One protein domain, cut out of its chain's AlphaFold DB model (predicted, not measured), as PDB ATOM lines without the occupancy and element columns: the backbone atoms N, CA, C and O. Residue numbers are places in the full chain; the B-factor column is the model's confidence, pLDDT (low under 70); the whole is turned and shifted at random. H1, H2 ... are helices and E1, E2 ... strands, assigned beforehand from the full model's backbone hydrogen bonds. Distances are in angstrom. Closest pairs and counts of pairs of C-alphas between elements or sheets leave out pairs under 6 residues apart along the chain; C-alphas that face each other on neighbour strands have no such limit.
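This is residues 6 to 150 of the 153 residues of an uncharacterized protein of Candidatus Fischerbacteria bacterium RBG_13_37_8 (UniProt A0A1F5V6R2). What does the model look like? A six-stranded sheet is curled like part of a barrel round one long helix, H3, and H1 packs on its other face near E3 and E2. H2 follows H1 beyond the sheet, and short H4 comes just after edge strand E6. What is it made of? The printed part has 145 residues with four named helices and six named strands, in the order E1 E2 E3 H1 H2 E4 H3 E5 E6 H4; its class is mixed, helices and strands, and the mixed sheet runs E3 E2 E4 E1 E5 E6. How large is it? It is compact, with a radius of gyration of the C-alphas of 14.8 A, and rounded, spanning 41 by 35 by 27 A.

How do the strands pair? In the strongly twisted sheet E3, residues 39 to 49, and E2, residues 27 to 36, form a hairpin with N 30 and O 46 at 2.8 A; E2 is antiparallel to E4, residues 79 to 87, with N 33 and O 80 at 2.7 A; E4 is antiparallel to E1, residues 6 to 15, with N 12 and O 83 at 2.8 A. E1 is parallel to E5, residues 127 to 133, with N 9 and O 130 at 2.9 A, and E5 forms a hairpin with E6, residues 141 to 143, with N 129 and O 142 at 2.8 A. Which helices are on the sheet? The sheet curls round H3, residues 96 to 110, whose closest C-alphas to E3 are those of Glu 96 and Tyr 49, 6.1 A apart. H1, residues 53 to 62, is on the opposite face at a height over the sheet of 8.7 A, in three layers, helices on both faces of a sheet; the closest C-alphas of H1 and E3 are those of Glu 56 and Thr 48, 6.6 A apart. Where are the others? H2, residues 64 to 71, is only just not on the sheet, with 4 pairs of C-alphas within 10 A, and is close but not clearly touching H1, the closest C-alphas being those of Lys 60 and Gly 66, 7.0 A apart. H4, residues 145 to 148, is near H3, with 6 pairs within 10 A. What do chain order and backbone show? E3, H1, H2 and E4 form a split strand-helix-strand unit, two strands running the same way with helices between them in the chain and E2 between them in the sheet, its crossover right-handed. Every O i to N i+4 pair is within hydrogen-bond range in H1, H2 and H3; H4 is too short for one.

How long are the elements? E3 measures 30.0 A and bends by 54 degrees at residue 43; E2 measures 29.5 A, E1 27.2 A, E4 25.9 A, H3 21.2 A and E5 19.5 A. Where are the anchors? E1 begins at C-alpha 6, (146.814, 170.419, 110.913), and H4 ends at C-alpha 148, (153.160, 182.096, 98.629).

How far does it reach? The two C-alphas farthest apart, of His 73 and Asp 90, are 45.2 A apart, and the printed part has no cut. Which links are long? Those from E1 to E2, 11 residues, and from H3 to E5, 16 residues. Where is confidence low? The mean pLDDT of the printed part is 86.4, and residues 23 to 25, 91, 116 to 124 and 148 to 150 are under 70.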
ATOM      1  N   ARG A   6     146.347 169.797 109.667       88.62
ATOM      2  CA  ARG A   6     146.814 170.419 110.913       88.62
ATOM      3  C   ARG A   6     147.697 169.457 111.690       88.62
ATOM      4  O   ARG A   6     147.287 168.335 111.976       88.62
ATOM      5  N   VAL A   7     148.870 169.934 112.075       91.94
ATOM      6  CA  VAL A   7     149.863 169.169 112.822       91.94
ATOM      7  C   VAL A   7     150.277 169.957 114.054       91.94
ATOM      8  O   VAL A   7     150.485 171.166 113.974       91.94
ATOM      9  N   THR A   8     150.393 169.284 115.195       94.06
ATOM     10  CA  THR A   8     151.047 169.846 116.381       94.06
ATOM     11  C   THR A   8     152.402 169.174 116.560       94.06
ATOM     12  O   THR A   8     152.512 167.970 116.350       94.06
ATOM     13  N   ILE A   9     153.426 169.946 116.914       94.75
ATOM     14  CA  ILE A   9     154.731 169.414 117.309       94.75
ATOM     15  C   ILE A   9     154.947 169.742 118.779       94.75
ATOM     16  O   ILE A   9     155.017 170.917 119.152       94.75
ATOM     17  N   GLU A  10     155.054 168.697 119.592       94.31
ATOM     18  CA  GLU A  10     155.356 168.788 121.016       94.31
ATOM     19  C   GLU A  10     156.866 168.700 121.225       94.31
ATOM     20  O   GLU A  10     157.500 167.712 120.859       94.31
ATOM     21  N   TRP A  11     157.447 169.772 121.769       94.69
ATOM     22  CA  TRP A  11     158.897 169.907 121.909       94.69
ATOM     23  C   TRP A  11     159.392 169.581 123.317       94.69
ATOM     24  O   TRP A  11     159.005 170.242 124.290       94.69
ATOM     25  N   GLU A  12     160.349 168.659 123.383       92.00
ATOM     26  CA  GLU A  12     161.054 168.223 124.586       92.00
ATOM     27  C   GLU A  12     162.516 168.704 124.629       92.00
ATOM     28  O   GLU A  12     163.086 169.149 123.630       92.00
ATOM     29  N   GLY A  13     163.127 168.637 125.817       89.25
ATOM     30  CA  GLY A  13     164.499 169.090 126.081       89.25
ATOM     31  C   GLY A  13     164.588 170.382 126.913       89.25
ATOM     32  O   GLY A  13     163.642 170.790 127.600       89.25
ATOM     33  N   PHE A  14     165.719 171.090 126.916       91.88
ATOM     34  CA  PHE A  14     166.943 170.861 126.133       91.88
ATOM     35  C   PHE A  14     167.750 169.652 126.612       91.88
ATOM     36  O   PHE A  14     167.923 169.494 127.816       91.88
ATOM     37  N   PHE A  15     168.311 168.900 125.669       93.19
ATOM     38  CA  PHE A  15     169.317 167.866 125.917       93.19
ATOM     39  C   PHE A  15     170.698 168.348 125.451       93.19
ATOM     40  O   PHE A  15     170.809 169.256 124.620       93.19
ATOM     41  N   SER A  16     171.752 167.762 125.993       92.25
ATOM     42  CA  SER A  16     173.120 167.785 125.474       92.25
ATOM     43  C   SER A  16     173.387 166.543 124.616       92.25
ATOM     44  O   SER A  16     172.540 165.667 124.455       92.25
ATOM     45  N   THR A  17     174.590 166.451 124.058       88.06
ATOM     46  CA  THR A  17     175.031 165.272 123.302       88.06
ATOM     47  C   THR A  17     175.339 164.064 124.195       88.06
ATOM     48  O   THR A  17     175.507 162.957 123.681       88.06
ATOM     49  N   ILE A  18     175.439 164.252 125.514       87.69
ATOM     50  CA  ILE A  18     175.810 163.206 126.479       87.69
ATOM     51  C   ILE A  18     174.561 162.580 127.116       87.69
ATOM     52  O   ILE A  18     174.505 161.368 127.279       87.69
ATOM     53  N   ASP A  19     173.549 163.389 127.428       89.19
ATOM     54  CA  ASP A  19     172.289 162.990 128.079       89.19
ATOM     55  C   ASP A  19     171.115 162.870 127.088       89.19
ATOM     56  O   ASP A  19     169.949 162.952 127.478       89.19
ATOM     57  N   LEU A  20     171.414 162.684 125.798       87.69
ATOM     58  CA  LEU A  20     170.391 162.466 124.781       87.69
ATOM     59  C   LEU A  20     169.648 161.148 125.077       87.69
ATOM     60  O   LEU A  20     170.290 160.096 125.139       87.69
ATOM     61  N   PRO A  21     168.314 161.171 125.241       85.88
ATOM     62  CA  PRO A  21     167.561 159.963 125.528       85.88
ATOM     63  C   PRO A  21     167.646 158.962 124.374       85.88
ATOM     64  O   PRO A  21     167.536 159.328 123.206       85.88
ATOM     65  N   CYS A  22     167.751 157.682 124.725       78.56
ATOM     66  CA  CYS A  22     167.744 156.559 123.782       78.56
ATOM     67  C   CYS A  22     166.313 156.128 123.361       78.56
ATOM     68  O   CYS A  22     166.133 155.095 122.729       78.56
ATOM     69  N   PHE A  23     165.267 156.870 123.757       66.25
ATOM     70  CA  PHE A  23     163.868 156.444 123.586       66.25
ATOM     71  C   PHE A  23     163.412 156.306 122.114       66.25
ATOM     72  O   PHE A  23     163.892 156.987 121.207       66.25
ATOM     73  N   GLU A  24     162.401 155.447 121.925       61.62
ATOM     74  CA  GLU A  24     161.941 154.808 120.676       61.62
ATOM     75  C   GLU A  24     161.172 155.686 119.674       61.62
ATOM     76  O   GLU A  24     160.555 155.159 118.747       61.62
ATOM     77  N   ALA A  25     161.122 157.011 119.826       69.62
ATOM     78  CA  ALA A  25     160.378 157.807 118.853       69.62
ATOM     79  C   ALA A  25     161.080 157.741 117.486       69.62
ATOM     80  O   ALA A  25     162.110 158.375 117.266       69.62
ATOM     81  N   ILE A  26     160.497 156.949 116.580       82.44
ATOM     82  CA  ILE A  26     161.037 156.688 115.242       82.44
ATOM     83  C   ILE A  26     160.486 157.619 114.158       82.44
ATOM     84  O   ILE A  26     160.761 157.424 112.978       82.44
ATOM     85  N   MET A  27     159.633 158.576 114.531       90.06
ATOM     86  CA  MET A  27     158.985 159.514 113.611       90.06
ATOM     87  C   MET A  27     158.889 160.886 114.269       90.06
ATOM     88  O   MET A  27     158.122 161.074 115.215       90.06
ATOM     89  N   GLY A  28     159.636 161.860 113.760       93.62
ATOM     90  CA  GLY A  28     159.610 163.203 114.325       93.62
ATOM     91  C   GLY A  28     160.668 164.129 113.753       93.62
ATOM     92  O   GLY A  28     161.339 163.809 112.775       93.62
ATOM     93  N   ILE A  29     160.789 165.296 114.374       95.25
ATOM     94  CA  ILE A  29     161.715 166.363 113.987       95.25
ATOM     95  C   ILE A  29     162.639 166.635 115.162       95.25
ATOM     96  O   ILE A  29     162.208 166.573 116.307       95.25
ATOM     97  N   TYR A  30     163.893 166.966 114.915       95.56
ATOM     98  CA  TYR A  30     164.808 167.437 115.945       95.56
ATOM     99  C   TYR A  30     165.496 168.716 115.490       95.56
ATOM    100  O   TYR A  30     165.547 169.041 114.303       95.56
ATOM    101  N   ILE A  31     166.012 169.473 116.453       96.38
ATOM    102  CA  ILE A  31     166.770 170.690 116.171       96.38
ATOM    103  C   ILE A  31     168.045 170.733 116.989       96.38
ATOM    104  O   ILE A  31     168.060 170.327 118.155       96.38
ATOM    105  N   PHE A  32     169.083 171.313 116.393       96.12
ATOM    106  CA  PHE A  32     170.282 171.721 117.106       96.12
ATOM    107  C   PHE A  32     170.263 173.220 117.346       96.12
ATOM    108  O   PHE A  32     169.935 174.021 116.466       96.12
ATOM    109  N   LEU A  33     170.622 173.585 118.566       95.62
ATOM    110  CA  LEU A  33     170.644 174.941 119.063       95.62
ATOM    111  C   LEU A  33     172.033 175.250 119.609       95.62
ATOM    112  O   LEU A  33     172.569 174.502 120.421       95.62
ATOM    113  N   GLY A  34     172.590 176.377 119.195       94.25
ATOM    114  CA  GLY A  34     173.837 176.897 119.727       94.25
ATOM    115  C   GLY A  34     173.549 177.839 120.872       94.25
ATOM    116  O   GLY A  34     172.784 178.795 120.710       94.25
ATOM    117  N   LYS A  35     174.166 177.601 122.024       90.25
ATOM    118  CA  LYS A  35     174.178 178.574 123.108       90.25
ATOM    119  C   LYS A  35     175.316 179.564 122.875       90.25
ATOM    120  O   LYS A  35     176.480 179.207 122.991       90.25
ATOM    121  N   HIS A  36     174.967 180.815 122.596       83.25
ATOM    122  CA  HIS A  36     175.920 181.919 122.594       83.25
ATOM    123  C   HIS A  36     175.470 182.935 123.645       83.25
ATOM    124  O   HIS A  36     174.361 183.479 123.592       83.25
ATOM    125  N   SER A  37     176.297 183.139 124.670       83.94
ATOM    126  CA  SER A  37     175.929 183.914 125.861       83.94
ATOM    127  C   SER A  37     174.641 183.378 126.525       83.94
ATOM    128  O   SER A  37     174.586 182.224 126.962       83.94
ATOM    129  N   ARG A  38     173.589 184.207 126.634       80.25
ATOM    130  CA  ARG A  38     172.277 183.848 127.211       80.25
ATOM    131  C   ARG A  38     171.212 183.532 126.152       80.25
ATOM    132  O   ARG A  38     170.047 183.364 126.508       80.25
ATOM    133  N   GLN A  39     171.583 183.476 124.874       86.69
ATOM    134  CA  GLN A  39     170.653 183.248 123.770       86.69
ATOM    135  C   GLN A  39     170.900 181.894 123.105       86.69
ATOM    136  O   GLN A  39     172.011 181.363 123.100       86.69
ATOM    137  N   LEU A  40     169.818 181.327 122.579       91.88
ATOM    138  CA  LEU A  40     169.829 180.074 121.839       91.88
ATOM    139  C   LEU A  40     169.524 180.372 120.381       91.88
ATOM    140  O   LEU A  40     168.467 180.924 120.066       91.88
ATOM    141  N   HIS A  41     170.439 179.975 119.513       93.25
ATOM    142  CA  HIS A  41     170.347 180.171 118.075       93.25
ATOM    143  C   HIS A  41     170.018 178.848 117.408       93.25
ATOM    144  O   HIS A  41     170.607 177.828 117.753       93.25
ATOM    145  N   LEU A  42     169.077 178.855 116.466       94.94
ATOM    146  CA  LEU A  42     168.785 177.675 115.662       94.94
ATOM    147  C   LEU A  42     169.935 177.426 114.690       94.94
ATOM    148  O   LEU A  42     170.241 178.302 113.887       94.94
ATOM    149  N   LEU A  43     170.558 176.252 114.781       94.06
ATOM    150  CA  LEU A  43     171.709 175.872 113.963       94.06
ATOM    151  C   LEU A  43     171.328 174.872 112.881       94.06
ATOM    152  O   LEU A  43     171.735 175.042 111.738       94.06
ATOM    153  N   TYR A  44     170.519 173.875 113.235       94.75
ATOM    154  CA  TYR A  44     170.115 172.787 112.349       94.75
ATOM    155  C   TYR A  44     168.689 172.338 112.658       94.75
ATOM    156  O   TYR A  44     168.248 172.396 113.811       94.75
ATOM    157  N   ILE A  45     167.990 171.861 111.636       95.31
ATOM    158  CA  ILE A  45     166.726 171.134 111.736       95.31
ATOM    159  C   ILE A  45     166.904 169.828 110.965       95.31
ATOM    160  O   ILE A  45     167.363 169.861 109.826       95.31
ATOM    161  N   GLY A  46     166.532 168.711 111.576       94.19
ATOM    162  CA  GLY A  46     166.530 167.401 110.935       94.19
ATOM    163  C   GLY A  46     165.265 166.622 111.264       94.19
ATOM    164  O   GLY A  46     164.489 167.010 112.143       94.19
ATOM    165  N   MET A  47     165.065 165.501 110.586       94.31
ATOM    166  CA  MET A  47     163.967 164.580 110.859       94.31
ATOM    167  C   MET A  47     164.444 163.155 111.110       94.31
ATOM    168  O   MET A  47     165.540 162.782 110.710       94.31
ATOM    169  N   THR A  48     163.573 162.341 111.699       92.88
ATOM    170  CA  THR A  48     163.715 160.887 111.680       92.88
ATOM    171  C   THR A  48     162.437 160.207 111.188       92.88
ATOM    172  O   THR A  48     161.321 160.664 111.463       92.88
ATOM    173  N   TYR A  49     162.612 159.105 110.454       90.50
ATOM    174  CA  TYR A  49     161.560 158.185 110.041       90.50
ATOM    175  C   TYR A  49     162.137 156.760 109.955       90.50
ATOM    176  O   TYR A  49     163.068 156.523 109.192       90.50
ATOM    177  N   TRP A  50     161.594 155.823 110.742       88.75
ATOM    178  CA  TRP A  50     162.071 154.431 110.914       88.75
ATOM    179  C   TRP A  50     163.406 154.254 111.657       88.75
ATOM    180  O   TRP A  50     163.884 153.130 111.774       88.75
ATOM    181  N   GLN A  51     163.976 155.322 112.215       89.69
ATOM    182  CA  GLN A  51     165.166 155.270 113.074       89.69
ATOM    183  C   GLN A  51     164.903 156.043 114.362       89.69
ATOM    184  O   GLN A  51     164.094 156.969 114.365       89.69
ATOM    185  N   THR A  52     165.551 155.698 115.472       92.38
ATOM    186  CA  THR A  52     165.375 156.480 116.704       92.38
ATOM    187  C   THR A  52     165.968 157.880 116.537       92.38
ATOM    188  O   THR A  52     166.874 158.095 115.728       92.38
ATOM    189  N   PHE A  53     165.491 158.853 117.321       93.62
ATOM    190  CA  PHE A  53     166.168 160.151 117.404       93.62
ATOM    191  C   PHE A  53     167.642 160.002 117.776       93.62
ATOM    192  O   PHE A  53     168.476 160.725 117.240       93.62
ATOM    193  N   TYR A  54     167.953 159.081 118.690       93.44
ATOM    194  CA  TYR A  54     169.309 158.853 119.162       93.44
ATOM    195  C   TYR A  54     170.249 158.472 118.014       93.44
ATOM    196  O   TYR A  54     171.271 159.132 117.827       93.44
ATOM    197  N   ASP A  55     169.876 157.464 117.224       93.19
ATOM    198  CA  ASP A  55     170.710 156.952 116.133       93.19
ATOM    199  C   ASP A  55     170.920 158.007 115.044       93.19
ATOM    200  O   ASP A  55     172.056 158.278 114.653       93.19
ATOM    201  N   GLU A  56     169.843 158.671 114.616       93.81
ATOM    202  CA  GLU A  56     169.896 159.703 113.575       93.81
ATOM    203  C   GLU A  56     170.751 160.903 114.015       93.81
ATOM    204  O   GLU A  56     171.624 161.375 113.281       93.81
ATOM    205  N   ILE A  57     170.570 161.378 115.250       94.25
ATOM    206  CA  ILE A  57     171.354 162.495 115.793       94.25
ATOM    207  C   ILE A  57     172.830 162.111 115.931       94.25
ATOM    208  O   ILE A  57     173.701 162.922 115.610       94.25
ATOM    209  N   ARG A  58     173.134 160.888 116.386       93.81
ATOM    210  CA  ARG A  58     174.512 160.388 116.470       93.81
ATOM    211  C   ARG A  58     175.157 160.303 115.096       93.81
ATOM    212  O   ARG A  58     176.293 160.745 114.957       93.81
ATOM    213  N   ALA A  59     174.436 159.813 114.090       93.75
ATOM    214  CA  ALA A  59     174.926 159.771 112.718       93.75
ATOM    215  C   ALA A  59     175.271 161.177 112.200       93.75
ATOM    216  O   ALA A  59     176.342 161.367 111.631       93.75
ATOM    217  N   LYS A  60     174.429 162.188 112.467       93.06
ATOM    218  CA  LYS A  60     174.732 163.582 112.094       93.06
ATOM    219  C   LYS A  60     175.933 164.156 112.831       93.06
ATOM    220  O   LYS A  60     176.774 164.785 112.194       93.06
ATOM    221  N   ILE A  61     176.021 163.951 114.145       92.75
ATOM    222  CA  ILE A  61     177.143 164.439 114.963       92.75
ATOM    223  C   ILE A  61     178.459 163.772 114.553       92.75
ATOM    224  O   ILE A  61     179.486 164.432 114.585       92.75
ATOM    225  N   ASN A  62     178.439 162.502 114.151       93.19
ATOM    226  CA  ASN A  62     179.636 161.782 113.706       93.19
ATOM    227  C   ASN A  62     179.958 161.990 112.212       93.19
ATOM    228  O   ASN A  62     180.978 161.492 111.747       93.19
ATOM    229  N   GLY A  63     179.083 162.666 111.463       91.38
ATOM    230  CA  GLY A  63     179.244 162.977 110.041       91.38
ATOM    231  C   GLY A  63     179.234 164.485 109.799       91.38
ATOM    232  O   GLY A  63     179.958 165.223 110.463       91.38
ATOM    233  N   ASP A  64     178.368 164.947 108.890       87.25
ATOM    234  CA  ASP A  64     178.323 166.329 108.382       87.25
ATOM    235  C   ASP A  64     178.378 167.418 109.473       87.25
ATOM    236  O   ASP A  64     179.026 168.454 109.306       87.25
ATOM    237  N   ILE A  65     177.680 167.216 110.597       89.31
ATOM    238  CA  ILE A  65     177.643 168.205 111.680       89.31
ATOM    239  C   ILE A  65     178.922 168.153 112.515       89.31
ATOM    240  O   ILE A  65     179.401 169.207 112.927       89.31
ATOM    241  N   GLY A  66     179.495 166.969 112.734       89.69
ATOM    242  CA  GLY A  66     180.802 166.815 113.381       89.69
ATOM    243  C   GLY A  66     181.901 167.516 112.601       89.69
ATOM    244  O   GLY A  66     182.603 168.359 113.154       89.69
ATOM    245  N   GLU A  67     181.962 167.271 111.292       89.88
ATOM    246  CA  GLU A  67     182.908 167.940 110.396       89.88
ATOM    247  C   GLU A  67     182.742 169.466 110.430       89.88
ATOM    248  O   GLU A  67     183.726 170.209 110.484       89.88
ATOM    249  N   TRP A  68     181.497 169.963 110.441       89.00
ATOM    250  CA  TRP A  68     181.237 171.398 110.567       89.00
ATOM    251  C   TRP A  68     181.723 171.944 111.912       89.00
ATOM    252  O   TRP A  68     182.360 173.001 111.943       89.00
ATOM    253  N   ILE A  69     181.434 171.245 113.013       89.69
ATOM    254  CA  ILE A  69     181.839 171.621 114.373       89.69
ATOM    255  C   ILE A  69     183.363 171.719 114.464       89.69
ATOM    256  O   ILE A  69     183.872 172.742 114.927       89.69
ATOM    257  N   GLU A  70     184.080 170.706 113.977       90.44
ATOM    258  CA  GLU A  70     185.544 170.663 113.969       90.44
ATOM    259  C   GLU A  70     186.131 171.795 113.125       90.44
ATOM    260  O   GLU A  70     186.950 172.577 113.612       90.44
ATOM    261  N   LYS A  71     185.652 171.949 111.885       90.69
ATOM    262  CA  LYS A  71     186.136 172.968 110.943       90.69
ATOM    263  C   LYS A  71     185.924 174.399 111.439       90.69
ATOM    264  O   LYS A  71     186.723 175.276 111.122       90.69
ATOM    265  N   ASN A  72     184.840 174.653 112.171       87.88
ATOM    266  CA  ASN A  72     184.486 175.991 112.655       87.88
ATOM    267  C   ASN A  72     184.851 176.211 114.131       87.88
ATOM    268  O   ASN A  72     184.452 177.227 114.699       87.88
ATOM    269  N   HIS A  73     185.584 175.280 114.756       89.56
ATOM    270  CA  HIS A  73     185.961 175.323 116.174       89.56
ATOM    271  C   HIS A  73     184.773 175.603 117.112       89.56
ATOM    272  O   HIS A  73     184.885 176.341 118.093       89.56
ATOM    273  N   PHE A  74     183.607 175.036 116.796       89.31
ATOM    274  CA  PHE A  74     182.423 175.196 117.626       89.31
ATOM    275  C   PHE A  74     182.558 174.342 118.889       89.31
ATOM    276  O   PHE A  74     182.816 173.144 118.823       89.31
ATOM    277  N   ASP A  75     182.347 174.939 120.059       91.19
ATOM    278  CA  ASP A  75     182.361 174.186 121.311       91.19
ATOM    279  C   ASP A  75     181.087 173.335 121.439       91.19
ATOM    280  O   ASP A  75     179.989 173.848 121.684       91.19
ATOM    281  N   ILE A  76     181.238 172.015 121.308       89.12
ATOM    282  CA  ILE A  76     180.141 171.045 121.403       89.12
ATOM    283  C   ILE A  76     179.400 171.108 122.748       89.12
ATOM    284  O   ILE A  76     178.212 170.789 122.805       89.12
ATOM    285  N   GLN A  77     180.033 171.604 123.820       90.06
ATOM    286  CA  GLN A  77     179.382 171.818 125.118       90.06
ATOM    287  C   GLN A  77     178.320 172.922 125.075       90.06
ATOM    288  O   GLN A  77     177.460 172.995 125.961       90.06
ATOM    289  N   ASN A  78     178.322 173.757 124.035       93.19
ATOM    290  CA  ASN A  78     177.294 174.759 123.767       93.19
ATOM    291  C   ASN A  78     176.181 174.254 122.842       93.19
ATOM    292  O   ASN A  78     175.200 174.973 122.634       93.19
ATOM    293  N   LEU A  79     176.279 173.022 122.333       93.94
ATOM    294  CA  LEU A  79     175.226 172.397 121.543       93.94
ATOM    295  C   LEU A  79     174.080 171.942 122.450       93.94
ATOM    296  O   LEU A  79     174.276 171.283 123.474       93.94
ATOM    297  N   ARG A  80     172.855 172.309 122.092       94.75
ATOM    298  CA  ARG A  80     171.625 171.871 122.749       94.75
ATOM    299  C   ARG A  80     170.686 171.266 121.725       94.75
ATOM    300  O   ARG A  80     170.574 171.766 120.613       94.75
ATOM    301  N   ILE A  81     169.980 170.224 122.123       95.06
ATOM    302  CA  ILE A  81     169.114 169.440 121.250       95.06
ATOM    303  C   ILE A  81     167.681 169.540 121.769       95.06
ATOM    304  O   ILE A  81     167.450 169.533 122.983       95.06
ATOM    305  N   LYS A  82     166.715 169.641 120.856       95.25
ATOM    306  CA  LYS A  82     165.305 169.375 121.167       95.25
ATOM    307  C   LYS A  82     164.740 168.337 120.231       95.25
ATOM    308  O   LYS A  82     165.087 168.320 119.051       95.25
ATOM    309  N   LEU A  83     163.832 167.544 120.779       94.94
ATOM    310  CA  LEU A  83     163.087 166.518 120.069       94.94
ATOM    311  C   LEU A  83     161.645 166.999 119.922       94.94
ATOM    312  O   LEU A  83     161.081 167.568 120.854       94.94
ATOM    313  N   GLY A  84     161.090 166.846 118.730       94.81
ATOM    314  CA  GLY A  84     159.768 167.301 118.335       94.81
ATOM    315  C   GLY A  84     158.911 166.111 117.934       94.81
ATOM    316  O   GLY A  84     159.089 165.536 116.855       94.81
ATOM    317  N   HIS A  85     157.960 165.761 118.793       93.00
ATOM    318  CA  HIS A  85     157.020 164.671 118.567       93.00
ATOM    319  C   HIS A  85     155.821 165.175 117.766       93.00
ATOM    320  O   HIS A  85     155.196 166.178 118.113       93.00
ATOM    321  N   ILE A  86     155.505 164.488 116.669       92.81
ATOM    322  CA  ILE A  86     154.398 164.860 115.785       92.81
ATOM    323  C   ILE A  86     153.091 164.308 116.357       92.81
ATOM    324  O   ILE A  86     152.918 163.098 116.483       92.81
ATOM    325  N   VAL A  87     152.138 165.198 116.633       91.12
ATOM    326  CA  VAL A  87     150.807 164.868 117.154       91.12
ATOM    327  C   VAL A  87     149.743 165.253 116.126       91.12
ATOM    328  O   VAL A  87     149.617 166.413 115.715       91.12
ATOM    329  N   LEU A  88     148.954 164.260 115.707       88.19
ATOM    330  CA  LEU A  88     147.849 164.417 114.760       88.19
ATOM    331  C   LEU A  88     146.512 164.290 115.493       88.19
ATOM    332  O   LEU A  88     146.268 163.296 116.172       88.19
ATOM    333  N   LYS A  89     145.626 165.279 115.319       75.06
ATOM    334  CA  LYS A  89     144.309 165.301 115.983       75.06
ATOM    335  C   LYS A  89     143.418 164.124 115.588       75.06
ATOM    336  O   LYS A  89     142.711 163.582 116.429       75.06
ATOM    337  N   ASP A  90     143.517 163.688 114.338       73.19
ATOM    338  CA  ASP A  90     142.562 162.744 113.756       73.19
ATOM    339  C   ASP A  90     143.087 161.296 113.746       73.19
ATOM    340  O   ASP A  90     142.680 160.503 112.901       73.19
ATOM    341  N   ARG A  91     144.051 160.951 114.621       63.50
ATOM    342  CA  ARG A  91     144.688 159.613 114.716       63.50
ATOM    343  C   ARG A  91     145.214 159.047 113.384       63.50
ATOM    344  O   ARG A  91     145.348 157.837 113.225       63.50
ATOM    345  N   HIS A  92     145.510 159.908 112.413       72.06
ATOM    346  CA  HIS A  92     146.062 159.475 111.135       72.06
ATOM    347  C   HIS A  92     147.478 158.923 111.323       72.06
ATOM    348  O   HIS A  92     148.222 159.369 112.195       72.06
ATOM    349  N   ARG A  93     147.873 157.980 110.464       82.19
ATOM    350  CA  ARG A  93     149.254 157.493 110.415       82.19
ATOM    351  C   ARG A  93     150.193 158.631 109.999       82.19
ATOM    352  O   ARG A  93     149.934 159.326 109.012       82.19
ATOM    353  N   ILE A  94     151.295 158.794 110.727       88.44
ATOM    354  CA  ILE A  94     152.392 159.685 110.337       88.44
ATOM    355  C   ILE A  94     153.124 159.016 109.168       88.44
ATOM    356  O   ILE A  94     153.659 157.920 109.310       88.44
ATOM    357  N   SER A  95     153.085 159.642 107.992       90.00
ATOM    358  CA  SER A  95     153.803 159.178 106.803       90.00
ATOM    359  C   SER A  95     155.161 159.861 106.689       90.00
ATOM    360  O   SER A  95     155.320 160.997 107.127       90.00
ATOM    361  N   GLU A  96     156.119 159.214 106.030       90.12
ATOM    362  CA  GLU A  96     157.445 159.794 105.778       90.12
ATOM    363  C   GLU A  96     157.350 161.130 105.044       90.12
ATOM    364  O   GLU A  96     157.994 162.105 105.419       90.12
ATOM    365  N   LYS A  97     156.470 161.190 104.033       88.81
ATOM    366  CA  LYS A  97     156.179 162.419 103.290       88.81
ATOM    367  C   LYS A  97     155.761 163.548 104.232       88.81
ATOM    368  O   LYS A  97     156.246 164.657 104.081       88.81
ATOM    369  N   LEU A  98     154.901 163.269 105.216       89.62
ATOM    370  CA  LEU A  98     154.474 164.284 106.178       89.62
ATOM    371  C   LEU A  98     155.652 164.798 107.014       89.62
ATOM    372  O   LEU A  98     155.748 166.000 107.234       89.62
ATOM    373  N   VAL A  99     156.531 163.910 107.483       92.31
ATOM    374  CA  VAL A  99     157.700 164.310 108.282       92.31
ATOM    375  C   VAL A  99     158.661 165.164 107.444       92.31
ATOM    376  O   VAL A  99     159.040 166.250 107.880       92.31
ATOM    377  N   LYS A 100     158.957 164.739 106.209       90.44
ATOM    378  CA  LYS A 100     159.752 165.501 105.230       90.44
ATOM    379  C   LYS A 100     159.146 166.869 104.929       90.44
ATOM    380  O   LYS A 100     159.860 167.869 104.849       90.44
ATOM    381  N   ASP A 101     157.824 166.925 104.778       89.38
ATOM    382  CA  ASP A 101     157.117 168.168 104.500       89.38
ATOM    383  C   ASP A 101     157.217 169.142 105.697       89.38
ATOM    384  O   ASP A 101     157.478 170.336 105.525       89.38
ATOM    385  N   ILE A 102     157.068 168.629 106.923       91.81
ATOM    386  CA  ILE A 102     157.222 169.400 108.164       91.81
ATOM    387  C   ILE A 102     158.644 169.959 108.294       91.81
ATOM    388  O   ILE A 102     158.806 171.155 108.551       91.81
ATOM    389  N   GLU A 103     159.658 169.111 108.117       93.19
ATOM    390  CA  GLU A 103     161.073 169.495 108.162       93.19
ATOM    391  C   GLU A 103     161.362 170.607 107.149       93.19
ATOM    392  O   GLU A 103     161.874 171.671 107.507       93.19
ATOM    393  N   SER A 104     160.949 170.395 105.899       89.56
ATOM    394  CA  SER A 104     161.156 171.337 104.801       89.56
ATOM    395  C   SER A 104     160.533 172.700 105.092       89.56
ATOM    396  O   SER A 104     161.194 173.729 104.937       89.56
ATOM    397  N   LEU A 105     159.281 172.738 105.566       89.44
ATOM    398  CA  LEU A 105     158.619 173.997 105.916       89.44
ATOM    399  C   LEU A 105     159.360 174.722 107.050       89.44
ATOM    400  O   LEU A 105     159.538 175.941 107.003       89.44
ATOM    401  N   HIS A 106     159.840 173.982 108.052       91.94
ATOM    402  CA  HIS A 106     160.652 174.539 109.129       91.94
ATOM    403  C   HIS A 106     161.971 175.131 108.621       91.94
ATOM    404  O   HIS A 106     162.292 176.266 108.993       91.94
ATOM    405  N   ILE A 107     162.703 174.412 107.767       91.38
ATOM    406  CA  ILE A 107     163.975 174.863 107.184       91.38
ATOM    407  C   ILE A 107     163.762 176.116 106.336       91.38
ATOM    408  O   ILE A 107     164.473 177.100 106.522       91.38
ATOM    409  N   ILE A 108     162.753 176.137 105.461       88.12
ATOM    410  CA  ILE A 108     162.499 177.283 104.574       88.12
ATOM    411  C   ILE A 108     162.156 178.543 105.375       88.12
ATOM    412  O   ILE A 108     162.647 179.631 105.063       88.12
ATOM    413  N   VAL A 109     161.333 178.409 106.419       88.31
ATOM    414  CA  VAL A 109     160.900 179.559 107.221       88.31
ATOM    415  C   VAL A 109     162.005 180.073 108.148       88.31
ATOM    416  O   VAL A 109     162.092 181.283 108.358       88.31
ATOM    417  N   HIS A 110     162.834 179.192 108.718       90.62
ATOM    418  CA  HIS A 110     163.821 179.586 109.733       90.62
ATOM    419  C   HIS A 110     165.252 179.729 109.210       90.62
ATOM    420  O   HIS A 110     166.050 180.387 109.871       90.62
ATOM    421  N   LYS A 111     165.570 179.141 108.053       90.56
ATOM    422  CA  LYS A 111     166.883 179.195 107.387       90.56
ATOM    423  C   LYS A 111     168.067 178.912 108.332       90.56
ATOM    424  O   LYS A 111     168.959 179.752 108.456       90.56
ATOM    425  N   PRO A 112     168.066 177.764 109.035       91.69
ATOM    426  CA  PRO A 112     169.173 177.371 109.904       91.69
ATOM    427  C   PRO A 112     170.506 177.280 109.129       91.69
ATOM    428  O   PRO A 112     170.528 176.734 108.025       91.69
ATOM    429  N   PRO A 113     171.623 177.775 109.694       89.56
ATOM    430  CA  PRO A 113     172.907 177.885 108.998       89.56
ATOM    431  C   PRO A 113     173.555 176.541 108.636       89.56
ATOM    432  O   PRO A 113     174.371 176.503 107.719       89.56
ATOM    433  N   TRP A 114     173.231 175.446 109.332       90.19
ATOM    434  CA  TRP A 114     173.822 174.125 109.076       90.19
ATOM    435  C   TRP A 114     172.996 173.261 108.114       90.19
ATOM    436  O   TRP A 114     173.434 172.180 107.733       90.19
ATOM    437  N   ASN A 115     171.822 173.715 107.665       89.75
ATOM    438  CA  ASN A 115     171.092 173.050 106.583       89.75
ATOM    439  C   ASN A 115     171.576 173.612 105.234       89.75
ATOM    440  O   ASN A 115     170.962 174.515 104.672       89.75
ATOM    441  N   ILE A 116     172.707 173.101 104.730       68.00
ATOM    442  CA  ILE A 116     173.434 173.684 103.581       68.00
ATOM    443  C   ILE A 116     172.900 173.210 102.201       68.00
ATOM    444  O   ILE A 116     173.383 173.677 101.173       68.00
ATOM    445  N   MET A 117     171.850 172.373 102.101       55.72
ATOM    446  CA  MET A 117     171.343 171.906 100.790       55.72
ATOM    447  C   MET A 117     169.829 172.032 100.524       55.72
ATOM    448  O   MET A 117     168.985 171.643 101.322       55.72
ATOM    449  N   ASN A 118     169.570 172.552  99.313       45.66
ATOM    450  CA  ASN A 118     168.372 172.646  98.466       45.66
ATOM    451  C   ASN A 118     167.058 173.184  99.074       45.66
ATOM    452  O   ASN A 118     166.064 172.485  99.230       45.66
ATOM    453  N   ILE A 119     167.022 174.510  99.230       52.22
ATOM    454  CA  ILE A 119     165.835 175.360  99.467       52.22
ATOM    455  C   ILE A 119     164.840 175.377  98.281       52.22
ATOM    456  O   ILE A 119     163.895 176.170  98.263       52.22
ATOM    457  N   ASN A 120     165.058 174.547  97.257       46.88
ATOM    458  CA  ASN A 120     164.315 174.618  96.010       46.88
ATOM    459  C   ASN A 120     162.940 173.964  96.147       46.88
ATOM    460  O   ASN A 120     162.758 172.762  95.987       46.88
ATOM    461  N   THR A 121     161.962 174.838  96.376       52.34
ATOM    462  CA  THR A 121     160.523 174.618  96.228       52.34
ATOM    463  C   THR A 121     159.975 173.482  97.082       52.34
ATOM    464  O   THR A 121     159.874 172.337  96.647       52.34
ATOM    465  N   TYR A 122     159.503 173.819  98.282       60.03
ATOM    466  CA  TYR A 122     158.495 172.988  98.927       60.03
ATOM    467  C   TYR A 122     157.292 172.857  97.982       60.03
ATOM    468  O   TYR A 122     156.573 173.825  97.739       60.03
ATOM    469  N   ARG A 123     157.108 171.660  97.420       62.75
ATOM    470  CA  ARG A 123     155.913 171.249  96.662       62.75
ATOM    471  C   ARG A 123     155.010 170.338  97.498       62.75
ATOM    472  O   ARG A 123     154.197 169.603  96.944       62.75
ATOM    473  N   GLY A 124     155.237 170.313  98.811       66.25
ATOM    474  CA  GLY A 124     154.518 169.454  99.739       66.25
ATOM    475  C   GLY A 124     153.078 169.906  99.954       66.25
ATOM    476  O   GLY A 124     152.611 170.889  99.374       66.25
ATOM    477  N   ASP A 125     152.370 169.165 100.798       72.00
ATOM    478  CA  ASP A 125     150.938 169.368 100.999       72.00
ATOM    479  C   ASP A 125     150.657 170.695 101.711       72.00
ATOM    480  O   ASP A 125     151.527 171.282 102.355       72.00
ATOM    481  N   ASP A 126     149.416 171.161 101.643       83.69
ATOM    482  CA  ASP A 126     148.979 172.345 102.369       83.69
ATOM    483  C   ASP A 126     148.941 172.077 103.893       83.69
ATOM    484  O   ASP A 126     148.032 171.418 104.419       83.69
ATOM    485  N   LEU A 127     149.975 172.549 104.600       87.62
ATOM    486  CA  LEU A 127     150.253 172.240 106.004       87.62
ATOM    487  C   LEU A 127     150.085 173.456 106.911       87.62
ATOM    488  O   LEU A 127     150.546 174.561 106.622       87.62
ATOM    489  N   ARG A 128     149.510 173.210 108.091       91.12
ATOM    490  CA  ARG A 128     149.507 174.143 109.223       91.12
ATOM    491  C   ARG A 128     150.107 173.467 110.444       91.12
ATOM    492  O   ARG A 128     149.527 172.518 110.970       91.12
ATOM    493  N   ILE A 129     151.242 173.981 110.901       92.81
ATOM    494  CA  ILE A 129     151.998 173.449 112.035       92.81
ATOM    495  C   ILE A 129     151.822 174.379 113.233       92.81
ATOM    496  O   ILE A 129     152.004 175.594 113.121       92.81
ATOM    497  N   GLU A 130     151.508 173.810 114.391       95.31
ATOM    498  CA  GLU A 130     151.553 174.482 115.686       95.31
ATOM    499  C   GLU A 130     152.661 173.870 116.546       95.31
ATOM    500  O   GLU A 130     152.627 172.692 116.884       95.31
ATOM    501  N   ASN A 131     153.653 174.681 116.903       95.38
ATOM    502  CA  ASN A 131     154.706 174.299 117.830       95.38
ATOM    503  C   ASN A 131     154.242 174.580 119.264       95.38
ATOM    504  O   ASN A 131     153.952 175.728 119.619       95.38
ATOM    505  N   SER A 132     154.183 173.537 120.087       93.25
ATOM    506  CA  SER A 132     153.757 173.590 121.486       93.25
ATOM    507  C   SER A 132     154.915 173.246 122.436       93.25
ATOM    508  O   SER A 132     156.035 172.950 122.016       93.25
ATOM    509  N   GLY A 133     154.688 173.366 123.746       88.50
ATOM    510  CA  GLY A 133     155.711 173.068 124.753       88.50
ATOM    511  C   GLY A 133     156.919 174.012 124.692       88.50
ATOM    512  O   GLY A 133     156.778 175.232 124.552       88.50
ATOM    513  N   LYS A 134     158.134 173.465 124.813       85.00
ATOM    514  CA  LYS A 134     159.382 174.247 124.819       85.00
ATOM    515  C   LYS A 134     159.875 174.510 123.394       85.00
ATOM    516  O   LYS A 134     160.975 174.111 123.038       85.00
ATOM    517  N   TYR A 135     159.122 175.233 122.576       84.75
ATOM    518  CA  TYR A 135     159.412 175.356 121.138       84.75
ATOM    519  C   TYR A 135     160.422 176.448 120.730       84.75
ATOM    520  O   TYR A 135     160.935 176.434 119.613       84.75
ATOM    521  N   ARG A 136     160.721 177.435 121.588       87.81
ATOM    522  CA  ARG A 136     161.624 178.546 121.213       87.81
ATOM    523  C   ARG A 136     163.031 178.033 120.853       87.81
ATOM    524  O   ARG A 136     163.525 177.152 121.559       87.81
ATOM    525  N   PRO A 137     163.699 178.579 119.823       88.94
ATOM    526  CA  PRO A 137     163.395 179.834 119.124       88.94
ATOM    527  C   PRO A 137     162.468 179.708 117.898       88.94
ATOM    528  O   PRO A 137     162.333 180.673 117.150       88.94
ATOM    529  N   LEU A 138     161.813 178.565 117.674       91.69
ATOM    530  CA  LEU A 138     160.929 178.385 116.519       91.69
ATOM    531  C   LEU A 138     159.689 179.292 116.595       91.69
ATOM    532  O   LEU A 138     159.232 179.677 117.677       91.69
ATOM    533  N   ARG A 139     159.097 179.614 115.440       92.44
ATOM    534  CA  ARG A 139     157.791 180.286 115.384       92.44
ATOM    535  C   ARG A 139     156.717 179.367 115.958       92.44
ATOM    536  O   ARG A 139     156.668 178.182 115.641       92.44
ATOM    537  N   LYS A 140     155.793 179.931 116.740       93.56
ATOM    538  CA  LYS A 140     154.679 179.164 117.324       93.56
ATOM    539  C   LYS A 140     153.796 178.511 116.256       93.56
ATOM    540  O   LYS A 140     153.270 177.430 116.479       93.56
ATOM    541  N   ARG A 141     153.604 179.170 115.109       93.31
ATOM    542  CA  ARG A 141     152.757 178.681 114.016       93.31
ATOM    543  C   ARG A 141     153.441 178.866 112.673       93.31
ATOM    544  O   ARG A 141     154.016 179.929 112.425       93.31
ATOM    545  N   LEU A 142     153.335 177.850 111.828       90.44
ATOM    546  CA  LEU A 142     153.821 177.849 110.454       90.44
ATOM    547  C   LEU A 142     152.707 177.404 109.523       90.44
ATOM    548  O   LEU A 142     151.895 176.549 109.884       90.44
ATOM    549  N   SER A 143     152.684 177.964 108.323       87.56
ATOM    550  CA  SER A 143     151.848 177.439 107.256       87.56
ATOM    551  C   SER A 143     152.505 177.605 105.902       87.56
ATOM    552  O   SER A 143     153.292 178.522 105.676       87.56
ATOM    553  N   THR A 144     152.134 176.725 104.988       84.06
ATOM    554  CA  THR A 144     152.414 176.813 103.548       84.06
ATOM    555  C   THR A 144     152.001 178.144 102.933       84.06
ATOM    556  O   THR A 144     152.712 178.655 102.075       84.06
ATOM    557  N   ASP A 145     150.932 178.775 103.430       80.56
ATOM    558  CA  ASP A 145     150.516 180.124 103.007       80.56
ATOM    559  C   ASP A 145     151.647 181.162 103.151       80.56
ATOM    560  O   ASP A 145     151.725 182.121 102.385       80.56
ATOM    561  N   GLN A 146     152.563 180.964 104.106       74.56
ATOM    562  CA  GLN A 146     153.706 181.854 104.323       74.56
ATOM    563  C   GLN A 146     154.727 181.795 103.180       74.56
ATOM    564  O   GLN A 146     155.514 182.729 103.046       74.56
ATOM    565  N   LEU A 147     154.712 180.738 102.360       71.12
ATOM    566  CA  LEU A 147     155.598 180.566 101.206       71.12
ATOM    567  C   LEU A 147     155.090 181.324  99.971       71.12
ATOM    568  O   LEU A 147     155.889 181.869  99.216       71.12
ATOM    569  N   ASN A 148     153.771 181.439  99.794       58.16
ATOM    570  CA  ASN A 148     153.160 182.096  98.629       58.16
ATOM    571  C   ASN A 148     153.345 183.624  98.606       58.16
ATOM    572  O   ASN A 148     153.173 184.255  97.566       58.16
ATOM    573  N   ASN A 149     153.727 184.223  99.734       50.88
ATOM    574  CA  ASN A 149     154.065 185.645  99.804       50.88
ATOM    575  C   ASN A 149     155.502 185.950  99.336       50.88
ATOM    576  O   ASN A 149     155.843 187.119  99.190       50.88
ATOM    577  N   TRP A 150     156.336 184.933  99.088       43.16
ATOM    578  CA  TRP A 150     157.738 185.107  98.677       43.16
ATOM    579  C   TRP A 150     157.938 185.179  97.159       43.16
ATOM    580  O   TRP A 150     158.987 185.618  96.712       43.16
TER     581      TRP A 150